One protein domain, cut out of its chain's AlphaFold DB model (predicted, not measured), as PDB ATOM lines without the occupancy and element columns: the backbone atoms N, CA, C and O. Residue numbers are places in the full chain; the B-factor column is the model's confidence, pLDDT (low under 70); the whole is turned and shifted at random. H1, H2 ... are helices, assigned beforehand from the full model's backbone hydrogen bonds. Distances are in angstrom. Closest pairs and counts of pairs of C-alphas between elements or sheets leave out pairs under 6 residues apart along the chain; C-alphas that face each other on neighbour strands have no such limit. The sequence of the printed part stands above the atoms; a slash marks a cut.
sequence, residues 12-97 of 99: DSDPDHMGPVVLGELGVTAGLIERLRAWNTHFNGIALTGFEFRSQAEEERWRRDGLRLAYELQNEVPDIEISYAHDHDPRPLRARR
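Overview. This is residues 12 to 97 of the 99 residues of an uncharacterized protein of Actinoplanes teichomyceticus (UniProt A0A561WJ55). Two long helices, H2 and H3, lie side by side as a helical hairpin, and the chain after H3 folds back along H3 to a very short helix, H4, which packs on H3 on the side away from H2. Another very short helix, H1, makes a corner with the first residues of H2, and before it the loop of residues 14 to 19 sticks out from the body. The printed part has 86 residues with four named helices in the order H1, H2, H3, H4 and no named strand; its class is all helix. The whole is compact, with a radius of gyration of the C-alphas of 13.7 A, and the C-alphas span 37 by 27 by 25 A.

Along the chain. The printed part begins at Asp 12, with its C-alpha at (163.019, 135.162, 98.716). H1 is residues 23 to 26, 5.1 A from first to last C-alpha. H2 follows with residues 30 to 47, 25.6 A long from C-alpha 30 at (171.537, 143.945, 113.420) to C-alpha 47 at (168.917, 118.480, 111.851). H3, the longest helix, holds residues 56 to 76 and measures 30.5 A. H4 is residues 93 to 96, 5.1 A from first to last C-alpha, and ends with C-alpha 96 at (146.896, 137.880, 109.930).

Arrangement. H1 and H2 only just touch, with 3 pairs of C-alphas within 8 A, and only at the corner by their link; the closest C-alphas, those of Leu 23 and Ile 33, are 7.0 A apart. H2 touches H1 there with residues 30 to 33 alone. H2 and H3 form a helical hairpin: they touch at a shallow tilt of 29 degrees and run opposite ways. Their closest C-alphas, those of Leu 36 and Leu 69, are 6.7 A apart, and H2 touches H3 with residues 32 to 39 alone. H3 touches H4 with residues 70 to 74 alone; the closest C-alphas are those of Tyr 71 and Leu 93, 6.9 A apart. H1 is apart from H3 and from H4, and H2 is apart from H4. In H3 each O i to N i+4 pair is within hydrogen-bond range, in H2 13 of 14 are, and H1 and H4 are too short for such a pair.

Size, cuts and confidence. The C-alphas farthest apart in the domain, those of Asp 16 and Ser 55, are 37.9 A apart. The printed part has no cut. The link from H1 to H2 is tight, that from H2 to H3 is short, and that from H3 to H4, residues 77 to 92, is long; the C-alphas of this long link lie 6 to 17 A from the mean of the C-alphas. Mean pLDDT of the printed part is 85.4, and one residue, Ala 47, is under 70.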
ATOM      1  N   ASP A  12     163.888 134.666  99.765       85.50
ATOM      2  CA  ASP A  12     163.019 135.162  98.716       85.50
ATOM      3  C   ASP A  12     162.310 133.960  98.086       85.50
ATOM      4  O   ASP A  12     162.934 132.956  97.717       85.50
ATOM      5  N   SER A  13     160.984 134.035  98.058       82.44
ATOM      6  CA  SER A  13     160.105 133.005  97.516       82.44
ATOM      7  C   SER A  13     159.569 133.364  96.130       82.44
ATOM      8  O   SER A  13     158.759 132.605  95.591       82.44
ATOM      9  N   ASP A  14     160.010 134.485  95.550       81.62
ATOM     10  CA  ASP A  14     159.667 134.868  94.188       81.62
ATOM     11  C   ASP A  14     160.184 133.811  93.187       81.62
ATOM     12  O   ASP A  14     161.348 133.397  93.257       81.62
ATOM     13  N   PRO A  15     159.338 133.322  92.260       80.81
ATOM     14  CA  PRO A  15     159.733 132.293  91.301       80.81
ATOM     15  C   PRO A  15     160.852 132.735  90.348       80.81
ATOM     16  O   PRO A  15     161.584 131.874  89.854       80.81
ATOM     17  N   ASP A  16     160.998 134.036  90.091       83.19
ATOM     18  CA  ASP A  16     162.045 134.592  89.234       83.19
ATOM     19  C   ASP A  16     163.350 134.857  90.008       83.19
ATOM     20  O   ASP A  16     164.420 134.965  89.398       83.19
ATOM     21  N   HIS A  17     163.294 134.922  91.343       76.50
ATOM     22  CA  HIS A  17     164.446 135.219  92.193       76.50
ATOM     23  C   HIS A  17     164.413 134.472  93.537       76.50
ATOM     24  O   HIS A  17     164.422 135.066  94.609       76.50
ATOM     25  N   MET A  18     164.419 133.138  93.488       82.88
ATOM     26  CA  MET A  18     164.457 132.317  94.698       82.88
ATOM     27  C   MET A  18     165.877 132.242  95.280       82.88
ATOM     28  O   MET A  18     166.808 131.785  94.610       82.88
ATOM     29  N   GLY A  19     166.043 132.621  96.549       82.44
ATOM     30  CA  GLY A  19     167.341 132.531  97.219       82.44
ATOM     31  C   GLY A  19     167.407 133.190  98.598       82.44
ATOM     32  O   GLY A  19     166.430 133.784  99.050       82.44
ATOM     33  N   PRO A  20     168.555 133.086  99.291       83.00
ATOM     34  CA  PRO A  20     168.755 133.736 100.582       83.00
ATOM     35  C   PRO A  20     168.729 135.263 100.442       83.00
ATOM     36  O   PRO A  20     169.230 135.823  99.464       83.00
ATOM     37  N   VAL A  21     168.175 135.935 101.450       85.38
ATOM     38  CA  VAL A  21     168.061 137.398 101.484       85.38
ATOM     39  C   VAL A  21     169.019 137.983 102.512       85.38
ATOM     40  O   VAL A  21     168.965 137.650 103.697       85.38
ATOM     41  N   VAL A  22     169.840 138.943 102.083       85.88
ATOM     42  CA  VAL A  22     170.722 139.694 102.982       85.88
ATOM     43  C   VAL A  22     169.914 140.780 103.697       85.88
ATOM     44  O   VAL A  22     169.805 141.915 103.240       85.88
ATOM     45  N   LEU A  23     169.348 140.447 104.860       85.81
ATOM     46  CA  LEU A  23     168.468 141.343 105.631       85.81
ATOM     47  C   LEU A  23     169.095 142.710 105.959       85.81
ATOM     48  O   LEU A  23     168.389 143.715 106.031       85.81
ATOM     49  N   GLY A  24     170.419 142.768 106.124       85.69
ATOM     50  CA  GLY A  24     171.133 144.025 106.359       85.69
ATOM     51  C   GLY A  24     171.012 145.021 105.198       85.69
ATOM     52  O   GLY A  24     170.947 146.224 105.438       85.69
ATOM     53  N   GLU A  25     170.918 144.541 103.956       87.50
ATOM     54  CA  GLU A  25     170.716 145.392 102.772       87.50
ATOM     55  C   GLU A  25     169.279 145.926 102.681       87.50
ATOM     56  O   GLU A  25     169.045 146.976 102.086       87.50
ATOM     57  N   LEU A  26     168.330 145.257 103.344       86.69
ATOM     58  CA  LEU A  26     166.936 145.686 103.461       86.69
ATOM     59  C   LEU A  26     166.695 146.676 104.612       86.69
ATOM     60  O   LEU A  26     165.558 147.074 104.856       86.69
ATOM     61  N   GLY A  27     167.747 147.076 105.333       88.75
ATOM     62  CA  GLY A  27     167.647 148.014 106.454       88.75
ATOM     63  C   GLY A  27     167.175 147.388 107.769       88.75
ATOM     64  O   GLY A  27     166.842 148.122 108.700       88.75
ATOM     65  N   VAL A  28     167.171 146.055 107.871       91.25
ATOM     66  CA  VAL A  28     166.843 145.332 109.108       91.25
ATOM     67  C   VAL A  28     167.935 145.568 110.149       91.25
ATOM     68  O   VAL A  28     169.133 145.573 109.854       91.25
ATOM     69  N   THR A  29     167.534 145.756 111.401       93.25
ATOM     70  CA  THR A  29     168.451 146.016 112.501       93.25
ATOM     71  C   THR A  29     169.319 144.794 112.795       93.25
ATOM     72  O   THR A  29     168.847 143.657 112.848       93.25
ATOM     73  N   ALA A  30     170.606 145.023 113.076       89.19
ATOM     74  CA  ALA A  30     171.537 143.945 113.420       89.19
ATOM     75  C   ALA A  30     171.037 143.094 114.602       89.19
ATOM     76  O   ALA A  30     171.194 141.879 114.604       89.19
ATOM     77  N   GLY A  31     170.368 143.710 115.583       91.75
ATOM     78  CA  GLY A  31     169.790 142.989 116.718       91.75
ATOM     79  C   GLY A  31     168.681 142.009 116.324       91.75
ATOM     80  O   GLY A  31     168.596 140.926 116.906       91.75
ATOM     81  N   LEU A  32     167.844 142.354 115.341       92.56
ATOM     82  CA  LEU A  32     166.823 141.442 114.832       92.56
ATOM     83  C   LEU A  32     167.442 140.329 113.978       92.56
ATOM     84  O   LEU A  32     167.065 139.169 114.141       92.56
ATOM     85  N   ILE A  33     168.434 140.656 113.144       91.00
ATOM     86  CA  ILE A  33     169.181 139.673 112.342       91.00
ATOM     87  C   ILE A  33     169.805 138.604 113.247       91.00
ATOM     88  O   ILE A  33     169.580 137.415 113.038       91.00
ATOM     89  N   GLU A  34     170.511 139.007 114.305       91.06
ATOM     90  CA  GLU A  34     171.145 138.069 115.240       91.06
ATOM     91  C   GLU A  34     170.121 137.181 115.966       91.06
ATOM     92  O   GLU A  34     170.358 135.994 116.194       91.06
ATOM     93  N   ARG A  35     168.939 137.718 116.297       92.94
ATOM     94  CA  ARG A  35     167.856 136.929 116.909       92.94
ATOM     95  C   ARG A  35     167.236 135.929 115.932       92.94
ATOM     96  O   ARG A  35     166.919 134.817 116.350       92.94
ATOM     97  N   LEU A  36     167.063 136.311 114.667       91.50
ATOM     98  CA  LEU A  36     166.590 135.413 113.612       91.50
ATOM     99  C   LEU A  36     167.602 134.287 113.357       91.50
ATOM    100  O   LEU A  36     167.208 133.124 113.281       91.50
ATOM    101  N   ARG A  37     168.900 134.609 113.322       89.94
ATOM    102  CA  ARG A  37     169.981 133.619 113.216       89.94
ATOM    103  C   ARG A  37     169.966 132.641 114.376       89.94
ATOM    104  O   ARG A  37     169.885 131.444 114.149       89.94
ATOM    105  N   ALA A  38     169.921 133.133 115.614       90.56
ATOM    106  CA  ALA A  38     169.867 132.274 116.797       90.56
ATOM    107  C   ALA A  38     168.642 131.336 116.799       90.56
ATOM    108  O   ALA A  38     168.738 130.185 117.232       90.56
ATOM    109  N   TRP A  39     167.494 131.811 116.305       91.38
ATOM    110  CA  TRP A  39     166.295 130.989 116.131       91.38
ATOM    111  C   TRP A  39     166.491 129.884 115.078       91.38
ATOM    112  O   TRP A  39     166.094 128.740 115.314       91.38
ATOM    113  N   ASN A  40     167.155 130.192 113.960       88.19
ATOM    114  CA  ASN A  40     167.473 129.221 112.912       88.19
ATOM    115  C   ASN A  40     168.550 128.222 113.345       88.19
ATOM    116  O   ASN A  40     168.397 127.027 113.132       88.19
ATOM    117  N   THR A  41     169.580 128.668 114.070       88.00
ATOM    118  CA  THR A  41     170.600 127.787 114.658       88.00
ATOM    119  C   THR A  41     169.977 126.742 115.584       88.00
ATOM    120  O   THR A  41     170.425 125.595 115.610       88.00
ATOM    121  N   HIS A  42     168.924 127.098 116.333       86.06
ATOM    122  CA  HIS A  42     168.194 126.127 117.156       86.06
ATOM    123  C   HIS A  42     167.557 125.034 116.287       86.06
ATOM    124  O   HIS A  42     167.680 123.858 116.624       86.06
ATOM    125  N   PHE A  43     166.966 125.398 115.146       83.19
ATOM    126  CA  PHE A  43     166.426 124.437 114.182       83.19
ATOM    127  C   PHE A  43     167.517 123.600 113.495       83.19
ATOM    128  O   PHE A  43     167.409 122.378 113.442       83.19
ATOM    129  N   ASN A  44     168.619 124.208 113.057       82.38
ATOM    130  CA  ASN A  44     169.727 123.477 112.431       82.38
ATOM    131  C   ASN A  44     170.381 122.491 113.411       82.38
ATOM    132  O   ASN A  44     170.774 121.391 113.028       82.38
ATOM    133  N   GLY A  45     170.416 122.816 114.708       80.25
ATOM    134  CA  GLY A  45     170.839 121.882 115.754       80.25
ATOM    135  C   GLY A  45     169.962 120.625 115.855       80.25
ATOM    136  O   GLY A  45     170.445 119.580 116.291       80.25
ATOM    137  N   ILE A  46     168.703 120.704 115.414       79.25
ATOM    138  CA  ILE A  46     167.741 119.590 115.362       79.25
ATOM    139  C   ILE A  46     167.904 118.760 114.072       79.25
ATOM    140  O   ILE A  46     167.544 117.584 114.038       79.25
ATOM    141  N   ALA A  47     168.548 119.286 113.022       67.69
ATOM    142  CA  ALA A  47     168.917 118.480 111.851       67.69
ATOM    143  C   ALA A  47     169.831 117.295 112.235       67.69
ATOM    144  O   ALA A  47     169.760 116.221 111.636       67.69
ATOM    145  N   LEU A  48     170.626 117.446 113.302       70.00
ATOM    146  CA  LEU A  48     171.462 116.383 113.873       70.00
ATOM    147  C   LEU A  48     170.664 115.307 114.630       70.00
ATOM    148  O   LEU A  48     171.212 114.249 114.940       70.00
ATOM    149  N   THR A  49     169.389 115.558 114.932       70.06
ATOM    150  CA  THR A  49     168.482 114.635 115.632       70.06
ATOM    151  C   THR A  49     167.375 114.101 114.725       70.06
ATOM    152  O   THR A  49     166.357 113.637 115.219       70.06
ATOM    153  N   GLY A  50     167.553 114.157 113.399       73.31
ATOM    154  CA  GLY A  50     166.548 113.671 112.447       73.31
ATOM    155  C   GLY A  50     165.354 114.610 112.273       73.31
ATOM    156  O   GLY A  50     164.285 114.157 111.880       73.31
ATOM    157  N   PHE A  51     165.541 115.908 112.540       75.25
ATOM    158  CA  PHE A  51     164.494 116.936 112.520       75.25
ATOM    159  C   PHE A  51     163.432 116.792 113.624       75.25
ATOM    160  O   PHE A  51     162.345 117.359 113.529       75.25
ATOM    161  N   GLU A  52     163.753 116.070 114.701       80.56
ATOM    162  CA  GLU A  52     162.854 115.880 115.838       80.56
ATOM    163  C   GLU A  52     163.221 116.800 117.009       80.56
ATOM    164  O   GLU A  52     164.329 116.741 117.555       80.56
ATOM    165  N   PHE A  53     162.270 117.641 117.425       83.88
ATOM    166  CA  PHE A  53     162.365 118.396 118.677       83.88
ATOM    167  C   PHE A  53     162.348 117.439 119.875       83.88
ATOM    168  O   PHE A  53     161.698 116.394 119.842       83.88
ATOM    169  N   ARG A  54     162.988 117.815 120.993       84.81
ATOM    170  CA  ARG A  54     163.041 116.941 122.185       84.81
ATOM    171  C   ARG A  54     161.676 116.777 122.849       84.81
ATOM    172  O   ARG A  54     161.478 115.856 123.637       84.81
ATOM    173  N   SER A  55     160.758 117.706 122.591       87.75
ATOM    174  CA  SER A  55     159.375 117.654 123.055       87.75
ATOM    175  C   SER A  55     158.474 118.570 122.229       87.75
ATOM    176  O   SER A  55     158.927 119.579 121.689       87.75
ATOM    177  N   GLN A  56     157.170 118.286 122.240       86.88
ATOM    178  CA  GLN A  56     156.148 119.156 121.648       86.88
ATOM    179  C   GLN A  56     156.171 120.577 122.242       86.88
ATOM    180  O   GLN A  56     155.983 121.555 121.526       86.88
ATOM    181  N   ALA A  57     156.454 120.712 123.542       89.19
ATOM    182  CA  ALA A  57     156.546 122.017 124.199       89.19
ATOM    183  C   ALA A  57     157.728 122.858 123.678       89.19
ATOM    184  O   ALA A  57     157.627 124.084 123.586       89.19
ATOM    185  N   GLU A  58     158.847 122.215 123.330       89.50
ATOM    186  CA  GLU A  58     159.998 122.886 122.718       89.50
ATOM    187  C   GLU A  58     159.667 123.360 121.301       89.50
ATOM    188  O   GLU A  58     159.918 124.519 120.975       89.50
ATOM    189  N   GLU A  59     159.033 122.501 120.501       90.00
ATOM    190  CA  GLU A  59     158.566 122.833 119.153       90.00
ATOM    191  C   GLU A  59     157.565 123.999 119.171       90.00
ATOM    192  O   GLU A  59     157.695 124.961 118.415       90.00
ATOM    193  N   GLU A  60     156.579 123.973 120.072       89.56
ATOM    194  CA  GLU A  60     155.613 125.063 120.238       89.56
ATOM    195  C   GLU A  60     156.273 126.384 120.632       89.56
ATOM    196  O   GLU A  60     155.886 127.444 120.130       89.56
ATOM    197  N   ARG A  61     157.273 126.335 121.519       90.31
ATOM    198  CA  ARG A  61     158.041 127.519 121.904       90.31
ATOM    199  C   ARG A  61     158.828 128.065 120.718       90.31
ATOM    200  O   ARG A  61     158.729 129.260 120.448       90.31
ATOM    201  N   TRP A  62     159.539 127.204 119.993       90.94
ATOM    202  CA  TRP A  62     160.294 127.585 118.802       90.94
ATOM    203  C   TRP A  62     159.385 128.200 117.730       90.94
ATOM    204  O   TRP A  62     159.691 129.273 117.209       90.94
ATOM    205  N   ARG A  63     158.206 127.607 117.481       90.31
ATOM    206  CA  ARG A  63     157.206 128.155 116.549       90.31
ATOM    207  C   ARG A  63     156.710 129.536 116.964       90.31
ATOM    208  O   ARG A  63     156.568 130.418 116.118       90.31
ATOM    209  N   ARG A  64     156.420 129.727 118.255       90.88
ATOM    210  CA  ARG A  64     155.938 131.005 118.797       90.88
ATOM    211  C   ARG A  64     157.006 132.090 118.716       90.88
ATOM    212  O   ARG A  64     156.688 133.233 118.389       90.88
ATOM    213  N   ASP A  65     158.252 131.734 119.010       93.12
ATOM    214  CA  ASP A  65     159.385 132.648 118.906       93.12
ATOM    215  C   ASP A  65     159.633 133.059 117.450       93.12
ATOM    216  O   ASP A  65     159.754 134.256 117.187       93.12
ATOM    217  N   GLY A  66     159.583 132.113 116.507       92.00
ATOM    218  CA  GLY A  66     159.694 132.395 115.072       92.00
ATOM    219  C   GLY A  66     158.594 133.327 114.567       92.00
ATOM    220  O   GLY A  66     158.885 134.340 113.936       92.00
ATOM    221  N   LEU A  67     157.334 133.075 114.939       91.25
ATOM    222  CA  LEU A  67     156.212 133.944 114.566       91.25
ATOM    223  C   LEU A  67     156.376 135.374 115.111       91.25
ATOM    224  O   LEU A  67     156.113 136.348 114.407       91.25
ATOM    225  N   ARG A  68     156.826 135.519 116.364       93.00
ATOM    226  CA  ARG A  68     157.108 136.834 116.959       93.00
ATOM    227  C   ARG A  68     158.209 137.566 116.192       93.00
ATOM    228  O   ARG A  68     158.025 138.735 115.868       93.00
ATOM    229  N   LEU A  69     159.315 136.891 115.887       93.88
ATOM    230  CA  LEU A  69     160.419 137.469 115.117       93.88
ATOM    231  C   LEU A  69     159.983 137.864 113.705       93.88
ATOM    232  O   LEU A  69     160.338 138.939 113.235       93.88
ATOM    233  N   ALA A  70     159.155 137.051 113.055       92.19
ATOM    234  CA  ALA A  70     158.645 137.356 111.727       92.19
ATOM    235  C   ALA A  70     157.710 138.587 111.739       92.19
ATOM    236  O   ALA A  70     157.735 139.403 110.817       92.19
ATOM    237  N   TYR A  71     156.945 138.799 112.818       91.50
ATOM    238  CA  TYR A  71     156.201 140.046 113.023       91.50
ATOM    239  C   TYR A  71     157.095 141.261 113.293       91.50
ATOM    240  O   TYR A  71     156.739 142.362 112.868       91.50
ATOM    241  N   GLU A  72     158.199 141.090 114.023       93.44
ATOM    242  CA  GLU A  72     159.204 142.141 114.213       93.44
ATOM    243  C   GLU A  72     159.838 142.511 112.863       93.44
ATOM    244  O   GLU A  72     159.854 143.687 112.507       93.44
ATOM    245  N   LEU A  73     160.212 141.516 112.052       92.44
ATOM    246  CA  LEU A  73     160.745 141.709 110.702       92.44
ATOM    247  C   LEU A  73     159.756 142.459 109.810       92.44
ATOM    248  O   LEU A  73     160.110 143.452 109.187       92.44
ATOM    249  N   GLN A  74     158.484 142.062 109.828       91.81
ATOM    250  CA  GLN A  74     157.437 142.736 109.063       91.81
ATOM    251  C   GLN A  74     157.274 144.227 109.419       91.81
ATOM    252  O   GLN A  74     156.785 144.993 108.584       91.81
ATOM    253  N   ASN A  75     157.637 144.639 110.639       91.81
ATOM    254  CA  ASN A  75     157.620 146.049 111.038       91.81
ATOM    255  C   ASN A  75     158.830 146.823 110.503       91.81
ATOM    256  O   ASN A  75     158.687 148.008 110.215       91.81
ATOM    257  N   GLU A  76     159.996 146.181 110.400       92.88
ATOM    258  CA  GLU A  76     161.222 146.812 109.899       92.88
ATOM    259  C   GLU A  76     161.240 146.920 108.370       92.88
ATOM    260  O   GLU A  76     161.755 147.898 107.839       92.88
ATOM    261  N   VAL A  77     160.606 145.973 107.667       90.75
ATOM    262  CA  VAL A  77     160.440 145.999 106.205       90.75
ATOM    263  C   VAL A  77     158.961 146.109 105.811       90.75
ATOM    264  O   VAL A  77     158.332 145.134 105.391       90.75
ATOM    265  N   PRO A  78     158.341 147.296 105.953       86.88
ATOM    266  CA  PRO A  78     156.918 147.463 105.703       86.88
ATOM    267  C   PRO A  78     156.530 147.444 104.214       86.88
ATOM    268  O   PRO A  78     155.344 147.498 103.900       86.88
ATOM    269  N   ASP A  79     157.475 147.365 103.292       87.75
ATOM    270  CA  ASP A  79     157.164 147.279 101.861       87.75
ATOM    271  C   ASP A  79     157.284 145.846 101.327       87.75
ATOM    272  O   ASP A  79     156.883 145.569 100.201       87.75
ATOM    273  N   ILE A  80     157.770 144.920 102.159       87.38
ATOM    274  CA  ILE A  80     157.974 143.514 101.813       87.38
ATOM    275  C   ILE A  80     156.926 142.661 102.526       87.38
ATOM    276  O   ILE A  80     156.616 142.853 103.708       87.38
ATOM    277  N   GLU A  81     156.359 141.711 101.792       88.56
ATOM    278  CA  GLU A  81     155.430 140.735 102.338       88.56
ATOM    279  C   GLU A  81     156.192 139.583 103.003       88.56
ATOM    280  O   GLU A  81     157.007 138.919 102.372       88.56
ATOM    281  N   ILE A  82     155.924 139.335 104.288       88.44
ATOM    282  CA  ILE A  82     156.557 138.243 105.036       88.44
ATOM    283  C   ILE A  82     155.570 137.091 105.217       88.44
ATOM    284  O   ILE A  82     154.467 137.270 105.745       88.44
ATOM    285  N   SER A  83     156.001 135.890 104.836       86.81
ATOM    286  CA  SER A  83     155.287 134.635 105.078       86.81
ATOM    287  C   SER A  83     156.016 133.796 106.123       86.81
ATOM    288  O   SER A  83     157.241 133.747 106.152       86.81
ATOM    289  N   TYR A  84     155.257 133.121 106.986       85.75
ATOM    290  CA  TYR A  84     155.789 132.198 107.984       85.75
ATOM    291  C   TYR A  84     155.096 130.849 107.812       85.75
ATOM    292  O   TYR A  84     153.879 130.777 107.945       85.75
ATOM    293  N   ALA A  85     155.861 129.813 107.461       78.31
ATOM    294  CA  ALA A  85     155.331 128.501 107.070       78.31
ATOM    295  C   ALA A  85     155.314 127.470 108.212       78.31
ATOM    296  O   ALA A  85     154.754 126.388 108.067       78.31
ATOM    297  N   HIS A  86     155.934 127.791 109.350       76.06
ATOM    298  CA  HIS A  86     155.988 126.903 110.514       76.06
ATOM    299  C   HIS A  86     154.798 127.074 111.463       76.06
ATOM    300  O   HIS A  86     154.795 126.505 112.553       76.06
ATOM    301  N   ASP A  87     153.773 127.828 111.071       73.44
ATOM    302  CA  ASP A  87     152.460 127.773 111.697       73.44
ATOM    303  C   ASP A  87     151.399 127.258 110.718       73.44
ATOM    304  O   ASP A  87     151.633 127.077 109.528       73.44
ATOM    305  N   HIS A  88     150.211 126.966 111.241       71.38
ATOM    306  CA  HIS A  88     149.119 126.392 110.453       71.38
ATOM    307  C   HIS A  88     148.379 127.425 109.581       71.38
ATOM    308  O   HIS A  88     147.332 127.103 109.021       71.38
ATOM    309  N   ASP A  89     148.880 128.659 109.481       76.75
ATOM    310  CA  ASP A  89     148.269 129.727 108.698       76.75
ATOM    311  C   ASP A  89     149.136 130.018 107.464       76.75
ATOM    312  O   ASP A  89     150.220 130.569 107.598       76.75
ATOM    313  N   PRO A  90     148.695 129.685 106.243       74.12
ATOM    314  CA  PRO A  90     149.495 129.922 105.044       74.12
ATOM    315  C   PRO A  90     149.475 131.387 104.585       74.12
ATOM    316  O   PRO A  90     150.167 131.739 103.634       74.12
ATOM    317  N   ARG A  91     148.656 132.252 105.198       78.88
ATOM    318  CA  ARG A  91     148.506 133.642 104.751       78.88
ATOM    319  C   ARG A  91     149.751 134.463 105.093       78.88
ATOM    320  O   ARG A  91     150.361 134.210 106.131       78.88
ATOM    321  N   PRO A  92     150.071 135.518 104.336       80.50
ATOM    322  CA  PRO A  92     151.097 136.476 104.734       80.50
ATOM    323  C   PRO A  92     150.801 137.128 106.089       80.50
ATOM    324  O   PRO A  92     149.639 137.375 106.425       80.50
ATOM    325  N   LEU A  93     151.835 137.469 106.865       82.44
ATOM    326  CA  LEU A  93     151.684 137.974 108.239       82.44
ATOM    327  C   LEU A  93     150.833 139.241 108.334       82.44
ATOM    328  O   LEU A  93     150.080 139.420 109.295       82.44
ATOM    329  N   ARG A  94     150.893 140.110 107.323       81.19
ATOM    330  CA  ARG A  94     150.034 141.303 107.236       81.19
ATOM    331  C   ARG A  94     148.554 140.959 107.222       81.19
ATOM    332  O   ARG A  94     147.782 141.588 107.940       81.19
ATOM    333  N   ALA A  95     148.173 139.930 106.472       78.31
ATOM    334  CA  ALA A  95     146.794 139.468 106.386       78.31
ATOM    335  C   ALA A  95     146.310 138.782 107.680       78.31
ATOM    336  O   ALA A  95     145.111 138.559 107.842       78.31
ATOM    337  N   ARG A  96     147.221 138.460 108.615       79.31
ATOM    338  CA  ARG A  96     146.896 137.880 109.930       79.31
ATOM    339  C   ARG A  96     146.643 138.933 111.012       79.31
ATOM    340  O   ARG A  96     145.945 138.642 111.979       79.31
ATOM    341  N   ARG A  97     147.163 140.160 110.857       71.62
ATOM    342  CA  ARG A  97     147.060 141.251 111.852       71.62
ATOM    343  C   ARG A  97     145.682 141.920 111.958       71.62
ATOM    344  O   ARG A  97     145.558 142.912 112.671       71.62
TER     345      ARG A  97